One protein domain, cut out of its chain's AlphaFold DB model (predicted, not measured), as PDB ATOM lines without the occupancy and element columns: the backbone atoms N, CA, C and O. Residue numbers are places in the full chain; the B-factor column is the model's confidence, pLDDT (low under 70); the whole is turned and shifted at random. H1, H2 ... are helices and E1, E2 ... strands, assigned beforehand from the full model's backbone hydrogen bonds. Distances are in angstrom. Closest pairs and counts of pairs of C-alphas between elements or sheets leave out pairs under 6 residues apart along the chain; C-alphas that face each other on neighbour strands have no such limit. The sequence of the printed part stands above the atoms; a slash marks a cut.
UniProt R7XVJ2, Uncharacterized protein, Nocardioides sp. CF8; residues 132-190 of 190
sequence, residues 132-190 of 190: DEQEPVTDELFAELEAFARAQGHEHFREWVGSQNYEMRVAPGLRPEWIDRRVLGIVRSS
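AT A GLANCE: This is residues 132 to 190 of the 190 residues of an uncharacterized protein of Nocardioides sp. CF8 (UniProt R7XVJ2). What shape is this? H1, the longest helix, has H2 and H3 each at a steep tilt to it, 48 and 54 degrees, in a small rounded body, with the two-strand antiparallel sheet E1 E2 toward one end and residues 164 to 177 looping from H2 back to E2. What builds it? The printed part has 59 residues, mostly helix, ordered E1 H1 H2 E2 H3. It is compact, radius of gyration of the C-alphas 10.1 A, spanning 30 by 24 by 23 A.

IN THESE COORDINATES: What comes first? E1, residues 134 to 136, begins at C-alpha 134 (-47.531, -19.228, 6.132); H1, 139 to 151, measures 18.5 A. What follows? H2, 157 to 163, measures 10.0 A; E2 is 178 to 180; H3, 181 to 189, measures 12.2 A, ending at C-alpha 189 (-43.822, -4.671, 16.157).

HOW THE PARTS SIT: How do E1 and E2 pair? They run antiparallel at 145 degrees; N 135 and O 179 are 2.8 A apart, within hydrogen-bond range. How do the helices stand? H1, with residues 145 to 150 alone, touches H2, closest C-alphas Ala 149 and Phe 157, 5.0 A. H1 and H3 are close but not clearly touching, closest C-alphas Phe 148 and Val 187, 7.0 A; every helix O i to N i+4 pair is within hydrogen-bond range.

THE WHOLE: Is anything cut? The printed part has no cut; the link H2 to E2 is long. Is confidence low? No printed residue is under 70.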
ATOM      1  N   ASP A 132     -46.808 -24.428   7.339       94.62
ATOM      2  CA  ASP A 132     -47.172 -24.112   8.723       94.62
ATOM      3  C   ASP A 132     -46.681 -22.730   9.175       94.62
ATOM      4  O   ASP A 132     -47.208 -22.180  10.142       94.62
ATOM      5  N   GLU A 133     -45.683 -22.158   8.501       96.06
ATOM      6  CA  GLU A 133     -45.183 -20.802   8.755       96.06
ATOM      7  C   GLU A 133     -45.971 -19.730   7.990       96.06
ATOM      8  O   GLU A 133     -45.832 -18.544   8.296       96.06
ATOM      9  N   GLN A 134     -46.784 -20.128   7.006       97.62
ATOM     10  CA  GLN A 134     -47.531 -19.228   6.132       97.62
ATOM     11  C   GLN A 134     -48.882 -18.848   6.747       97.62
ATOM     12  O   GLN A 134     -49.684 -19.700   7.122       97.62
ATOM     13  N   GLU A 135     -49.161 -17.550   6.784       97.81
ATOM     14  CA  GLU A 135     -50.469 -16.993   7.120       97.81
ATOM     15  C   GLU A 135     -51.168 -16.486   5.852       97.81
ATOM     16  O   GLU A 135     -50.569 -15.694   5.113       97.81
ATOM     17  N   PRO A 136     -52.421 -16.898   5.580       98.19
ATOM     18  CA  PRO A 136     -53.188 -16.382   4.453       98.19
ATOM     19  C   PRO A 136     -53.422 -14.872   4.557       98.19
ATOM     20  O   PRO A 136     -53.815 -14.354   5.604       98.19
ATOM     21  N   VAL A 137     -53.248 -14.163   3.446       98.44
ATOM     22  CA  VAL A 137     -53.463 -12.713   3.384       98.44
ATOM     23  C   VAL A 137     -54.920 -12.416   3.019       98.44
ATOM     24  O   VAL A 137     -55.323 -12.482   1.855       98.44
ATOM     25  N   THR A 138     -55.727 -12.077   4.028       98.38
ATOM     26  CA  THR A 138     -57.114 -11.615   3.837       98.38
ATOM     27  C   THR A 138     -57.165 -10.190   3.273       98.38
ATOM     28  O   THR A 138     -56.138  -9.521   3.155       98.38
ATOM     29  N   ASP A 139     -58.356  -9.701   2.914       98.25
ATOM     30  CA  ASP A 139     -58.547  -8.298   2.505       98.25
ATOM     31  C   ASP A 139     -58.113  -7.319   3.609       98.25
ATOM     32  O   ASP A 139     -57.444  -6.321   3.335       98.25
ATOM     33  N   GLU A 140     -58.450  -7.625   4.863       98.19
ATOM     34  CA  GLU A 140     -58.109  -6.804   6.024       98.19
ATOM     35  C   GLU A 140     -56.604  -6.805   6.284       98.19
ATOM     36  O   GLU A 140     -56.015  -5.740   6.473       98.19
ATOM     37  N   LEU A 141     -55.970  -7.983   6.243       98.31
ATOM     38  CA  LEU A 141     -54.524  -8.088   6.416       98.31
ATOM     39  C   LEU A 141     -53.786  -7.409   5.256       98.31
ATOM     40  O   LEU A 141     -52.812  -6.703   5.480       98.31
ATOM     41  N   PHE A 142     -54.262  -7.541   4.018       98.56
ATOM     42  CA  PHE A 142     -53.661  -6.830   2.891       98.56
ATOM     43  C   PHE A 142     -53.702  -5.305   3.083       98.56
ATOM     44  O   PHE A 142     -52.702  -4.627   2.845       98.56
ATOM     45  N   ALA A 143     -54.823  -4.764   3.569       98.31
ATOM     46  CA  ALA A 143     -54.935  -3.341   3.880       98.31
ATOM     47  C   ALA A 143     -53.994  -2.906   5.023       98.31
ATOM     48  O   ALA A 143     -53.400  -1.829   4.936       98.31
ATOM     49  N   GLU A 144     -53.821  -3.739   6.058       98.19
ATOM     50  CA  GLU A 144     -52.836  -3.539   7.139       98.19
ATOM     51  C   GLU A 144     -51.409  -3.440   6.571       98.19
ATOM     52  O   GLU A 144     -50.691  -2.479   6.853       98.19
ATOM     53  N   LEU A 145     -51.024  -4.390   5.713       98.38
ATOM     54  CA  LEU A 145     -49.695  -4.464   5.099       98.38
ATOM     55  C   LEU A 145     -49.400  -3.259   4.189       98.38
ATOM     56  O   LEU A 145     -48.317  -2.676   4.262       98.38
ATOM     57  N   GLU A 146     -50.365  -2.843   3.365       98.44
ATOM     58  CA  GLU A 146     -50.236  -1.655   2.509       98.44
ATOM     59  C   GLU A 146     -50.123  -0.363   3.332       98.44
ATOM     60  O   GLU A 146     -49.325   0.517   3.003       98.44
ATOM     61  N   ALA A 147     -50.894  -0.233   4.416       98.12
ATOM     62  CA  ALA A 147     -50.816   0.927   5.302       98.12
ATOM     63  C   ALA A 147     -49.455   1.008   6.008       98.12
ATOM     64  O   ALA A 147     -48.851   2.083   6.059       98.12
ATOM     65  N   PHE A 148     -48.952  -0.128   6.496       98.19
ATOM     66  CA  PHE A 148     -47.615  -0.232   7.069       98.19
ATOM     67  C   PHE A 148     -46.537   0.186   6.059       98.19
ATOM     68  O   PHE A 148     -45.719   1.054   6.361       98.19
ATOM     69  N   ALA A 149     -46.570  -0.351   4.838       97.94
ATOM     70  CA  ALA A 149     -45.584  -0.026   3.806       97.94
ATOM     71  C   ALA A 149     -45.551   1.476   3.482       97.94
ATOM     72  O   ALA A 149     -44.475   2.073   3.413       97.94
ATOM     73  N   ARG A 150     -46.726   2.112   3.378       98.12
ATOM     74  CA  ARG A 150     -46.847   3.565   3.174       98.12
ATOM     75  C   ARG A 150     -46.274   4.368   4.334       98.12
ATOM     76  O   ARG A 150     -45.623   5.383   4.096       98.12
ATOM     77  N   ALA A 151     -46.475   3.921   5.573       97.88
ATOM     78  CA  ALA A 151     -45.879   4.554   6.749       97.88
ATOM     79  C   ALA A 151     -44.341   4.461   6.745       97.88
ATOM     80  O   ALA A 151     -43.675   5.372   7.233       97.88
ATOM     81  N   GLN A 152     -43.784   3.408   6.138       97.00
ATOM     82  CA  GLN A 152     -42.346   3.228   5.916       97.00
ATOM     83  C   GLN A 152     -41.824   3.940   4.649       97.00
ATOM     84  O   GLN A 152     -40.634   3.875   4.351       97.00
ATOM     85  N   GLY A 153     -42.683   4.647   3.903       97.38
ATOM     86  CA  GLY A 153     -42.296   5.412   2.713       97.38
ATOM     87  C   GLY A 153     -42.292   4.628   1.395       97.38
ATOM     88  O   GLY A 153     -41.741   5.122   0.414       97.38
ATOM     89  N   HIS A 154     -42.908   3.445   1.351       97.69
ATOM     90  CA  HIS A 154     -43.062   2.633   0.138       97.69
ATOM     91  C   HIS A 154     -44.453   2.806  -0.489       97.69
ATOM     92  O   HIS A 154     -45.433   3.036   0.225       97.69
ATOM     93  N   GLU A 155     -44.573   2.681  -1.815       96.50
ATOM     94  CA  GLU A 155     -45.877   2.811  -2.486       96.50
ATOM     95  C   GLU A 155     -46.768   1.589  -2.219       96.50
ATOM     96  O   GLU A 155     -47.971   1.737  -1.973       96.50
ATOM     97  N   HIS A 156     -46.146   0.406  -2.212       97.62
ATOM     98  CA  HIS A 156     -46.785  -0.892  -2.019       97.62
ATOM     99  C   HIS A 156     -46.002  -1.788  -1.061       97.62
ATOM    100  O   HIS A 156     -44.772  -1.723  -0.982       97.62
ATOM    101  N   PHE A 157     -46.700  -2.715  -0.400       98.06
ATOM    102  CA  PHE A 157     -46.073  -3.683   0.503       98.06
ATOM    103  C   PHE A 157     -45.016  -4.540  -0.196       98.06
ATOM    104  O   PHE A 157     -43.966  -4.829   0.376       98.06
ATOM    105  N   ARG A 158     -45.235  -4.876  -1.471       97.31
ATOM    106  CA  ARG A 158     -44.273  -5.651  -2.261       97.31
ATOM    107  C   ARG A 158     -42.906  -4.967  -2.395       97.31
ATOM    108  O   ARG A 158     -41.892  -5.661  -2.427       97.31
ATOM    109  N   GLU A 159     -42.865  -3.639  -2.457       97.38
ATOM    110  CA  GLU A 159     -41.605  -2.886  -2.527       97.38
ATOM    111  C   GLU A 159     -40.856  -2.931  -1.201       97.38
ATOM    112  O   GLU A 159     -39.641  -3.132  -1.189       97.38
ATOM    113  N   TRP A 160     -41.580  -2.802  -0.085       97.75
ATOM    114  CA  TRP A 160     -40.989  -2.954   1.242       97.75
ATOM    115  C   TRP A 160     -40.387  -4.352   1.406       97.75
ATOM    116  O   TRP A 160     -39.214  -4.461   1.758       97.75
ATOM    117  N   VAL A 161     -41.133  -5.407   1.046       97.50
ATOM    118  CA  VAL A 161     -40.652  -6.801   1.064       97.50
ATOM    119  C   VAL A 161     -39.330  -6.939   0.309       97.50
ATOM    120  O   VAL A 161     -38.384  -7.498   0.859       97.50
ATOM    121  N   GLY A 162     -39.244  -6.400  -0.911       95.44
ATOM    122  CA  GLY A 162     -38.017  -6.479  -1.705       95.44
ATOM    123  C   GLY A 162     -36.865  -5.638  -1.155       95.44
ATOM    124  O   GLY A 162     -35.712  -6.053  -1.196       95.44
ATOM    125  N   SER A 163     -37.156  -4.481  -0.557       96.06
ATOM    126  CA  SER A 163     -36.124  -3.655   0.087       96.06
ATOM    127  C   SER A 163     -35.488  -4.325   1.311       96.06
ATOM    128  O   SER A 163     -34.359  -3.998   1.671       96.06
ATOM    129  N   GLN A 164     -36.216  -5.247   1.948       95.56
ATOM    130  CA  GLN A 164     -35.785  -5.972   3.141       95.56
ATOM    131  C   GLN A 164     -35.303  -7.403   2.843       95.56
ATOM    132  O   GLN A 164     -34.915  -8.106   3.771       95.56
ATOM    133  N   ASN A 165     -35.295  -7.838   1.577       94.25
ATOM    134  CA  ASN A 165     -34.982  -9.210   1.148       94.25
ATOM    135  C   ASN A 165     -35.929 -10.295   1.714       94.25
ATOM    136  O   ASN A 165     -35.508 -11.415   2.011       94.25
ATOM    137  N   TYR A 166     -37.214  -9.983   1.903       96.12
ATOM    138  CA  TYR A 166     -38.211 -10.927   2.427       96.12
ATOM    139  C   TYR A 166     -38.956 -11.712   1.331       96.12
ATOM    140  O   TYR A 166     -40.024 -12.271   1.581       96.12
ATOM    141  N   GLU A 167     -38.438 -11.798   0.105       93.81
ATOM    142  CA  GLU A 167     -39.102 -12.476  -1.016       93.81
ATOM    143  C   GLU A 167     -39.298 -13.977  -0.799       93.81
ATOM    144  O   GLU A 167     -40.277 -14.531  -1.289       93.81
ATOM    145  N   MET A 168     -38.426 -14.627  -0.026       92.75
ATOM    146  CA  MET A 168     -38.588 -16.038   0.357       92.75
ATOM    147  C   MET A 168     -39.671 -16.242   1.437       92.75
ATOM    148  O   MET A 168     -40.044 -17.372   1.773       92.75
ATOM    149  N   ARG A 169     -40.188 -15.135   1.986       96.44
ATOM    150  CA  ARG A 169     -41.090 -15.069   3.142       96.44
ATOM    151  C   ARG A 169     -42.461 -14.487   2.830       96.44
ATOM    152  O   ARG A 169     -43.312 -14.431   3.713       96.44
ATOM    153  N   VAL A 170     -42.703 -14.076   1.593       97.06
ATOM    154  CA  VAL A 170     -43.991 -13.532   1.157       97.06
ATOM    155  C   VAL A 170     -44.292 -14.056  -0.235       97.06
ATOM    156  O   VAL A 170     -43.410 -14.061  -1.095       97.06
ATOM    157  N   ALA A 171     -45.541 -14.460  -0.475       96.75
ATOM    158  CA  ALA A 171     -45.972 -14.892  -1.797       96.75
ATOM    159  C   ALA A 171     -45.631 -13.837  -2.872       96.75
ATOM    160  O   ALA A 171     -45.711 -12.631  -2.612       96.75
ATOM    161  N   PRO A 172     -45.268 -14.253  -4.097       95.06
ATOM    162  CA  PRO A 172     -45.018 -13.312  -5.179       95.06
ATOM    163  C   PRO A 172     -46.300 -12.564  -5.581       95.06
ATOM    164  O   PRO A 172     -47.414 -13.039  -5.378       95.06
ATOM    165  N   GLY A 173     -46.126 -11.407  -6.220       94.88
ATOM    166  CA  GLY A 173     -47.222 -10.565  -6.708       94.88
ATOM    167  C   GLY A 173     -47.419  -9.283  -5.895       94.88
ATOM    168  O   GLY A 173     -46.895  -9.133  -4.795       94.88
ATOM    169  N   LEU A 174     -48.159  -8.330  -6.472       92.88
ATOM    170  CA  LEU A 174     -48.527  -7.070  -5.804       92.88
ATOM    171  C   LEU A 174     -49.438  -7.313  -4.597       92.88
ATOM    172  O   LEU A 174     -49.294  -6.660  -3.572       92.88
ATOM    173  N   ARG A 175     -50.354  -8.276  -4.730       96.25
ATOM    174  CA  ARG A 175     -51.204  -8.760  -3.651       96.25
ATOM    175  C   ARG A 175     -50.783 -10.192  -3.306       96.25
ATOM    176  O   ARG A 175     -51.174 -11.099  -4.041       96.25
ATOM    177  N   PRO A 176     -49.969 -10.398  -2.259       97.12
ATOM    178  CA  PRO A 176     -49.511 -11.730  -1.890       97.12
ATOM    179  C   PRO A 176     -50.672 -12.575  -1.355       97.12
ATOM    180  O   PRO A 176     -51.556 -12.051  -0.685       97.12
ATOM    181  N   GLU A 177     -50.661 -13.878  -1.636       98.00
ATOM    182  CA  GLU A 177     -51.649 -14.835  -1.108       98.00
ATOM    183  C   GLU A 177     -51.349 -15.252   0.341       98.00
ATOM    184  O   GLU A 177     -52.260 -15.601   1.093       98.00
ATOM    185  N   TRP A 178     -50.078 -15.194   0.746       98.19
ATOM    186  CA  TRP A 178     -49.611 -15.560   2.080       98.19
ATOM    187  C   TRP A 178     -48.385 -14.739   2.510       98.19
ATOM    188  O   TRP A 178     -47.652 -14.197   1.675       98.19
ATOM    189  N   ILE A 179     -48.156 -14.677   3.822       98.38
ATOM    190  CA  ILE A 179     -47.005 -14.040   4.479       98.38
ATOM    191  C   ILE A 179     -46.465 -14.941   5.601       98.38
ATOM    192  O   ILE A 179     -47.242 -15.551   6.328       98.38
ATOM    193  N   ASP A 180     -45.143 -15.036   5.763       98.19
ATOM    194  CA  ASP A 180     -44.510 -15.755   6.880       98.19
ATOM    195  C   ASP A 180     -44.820 -15.063   8.219       98.19
ATOM    196  O   ASP A 180     -44.697 -13.838   8.354       98.19
ATOM    197  N   ARG A 181     -45.173 -15.853   9.240       97.44
ATOM    198  CA  ARG A 181     -45.475 -15.377  10.603       97.44
ATOM    199  C   ARG A 181     -44.403 -14.465  11.197       97.44
ATOM    200  O   ARG A 181     -44.741 -13.537  11.931       97.44
ATOM    201  N   ARG A 182     -43.121 -14.701  10.905       96.25
ATOM    202  CA  ARG A 182     -42.010 -13.868  11.394       96.25
ATOM    203  C   ARG A 182     -42.039 -12.484  10.768       96.25
ATOM    204  O   ARG A 182     -41.942 -11.499  11.492       96.25
ATOM    205  N   VAL A 183     -42.223 -12.400   9.449       97.06
ATOM    206  CA  VAL A 183     -42.320 -11.109   8.745       97.06
ATOM    207  C   VAL A 183     -43.560 -10.354   9.208       97.06
ATOM    208  O   VAL A 183     -43.483  -9.159   9.482       97.06
ATOM    209  N   LEU A 184     -44.680 -11.054   9.405       97.69
ATOM    210  CA  LEU A 184     -45.877 -10.461   9.995       97.69
ATOM    211  C   LEU A 184     -45.627  -9.931  11.422       97.69
ATOM    212  O   LEU A 184     -46.112  -8.859  11.780       97.69
ATOM    213  N   GLY A 185     -44.838 -10.641  12.230       97.38
ATOM    214  CA  GLY A 185     -44.401 -10.175  13.548       97.38
ATOM    215  C   GLY A 185     -43.549  -8.901  13.491       97.38
ATOM    216  O   GLY A 185     -43.714  -8.020  14.335       97.38
ATOM    217  N   ILE A 186     -42.694  -8.754  12.476       95.69
ATOM    218  CA  ILE A 186     -41.897  -7.535  12.250       95.69
ATOM    219  C   ILE A 186     -42.816  -6.359  11.908       95.69
ATOM    220  O   ILE A 186     -42.731  -5.313  12.548       95.69
ATOM    221  N   VAL A 187     -43.745  -6.555  10.966       96.75
ATOM    222  CA  VAL A 187     -44.737  -5.536  10.578       96.75
ATOM    223  C   VAL A 187     -45.508  -5.026  11.798       96.75
ATOM    224  O   VAL A 187     -45.686  -3.824  11.964       96.75
ATOM    225  N   ARG A 188     -45.928  -5.935  12.683       97.12
ATOM    226  CA  ARG A 188     -46.758  -5.613  13.855       97.12
ATOM    227  C   ARG A 188     -45.996  -5.096  15.072       97.12
ATOM    228  O   ARG A 188     -46.631  -4.664  16.030       97.12
ATOM    229  N   SER A 189     -44.669  -5.180  15.068       94.38
ATOM    230  CA  SER A 189     -43.822  -4.671  16.157       94.38
ATOM    231  C   SER A 189     -43.154  -3.331  15.839       94.38
ATOM    232  O   SER A 189     -42.487  -2.777  16.714       94.38
ATOM    233  N   SER A 190     -43.336  -2.830  14.613       81.62
ATOM    234  CA  SER A 190     -42.769  -1.575  14.106       81.62
ATOM    235  C   SER A 190     -43.607  -0.340  14.436       81.62
ATOM    236  O   SER A 190     -44.841  -0.472  14.600       81.62
TER     237      SER A 190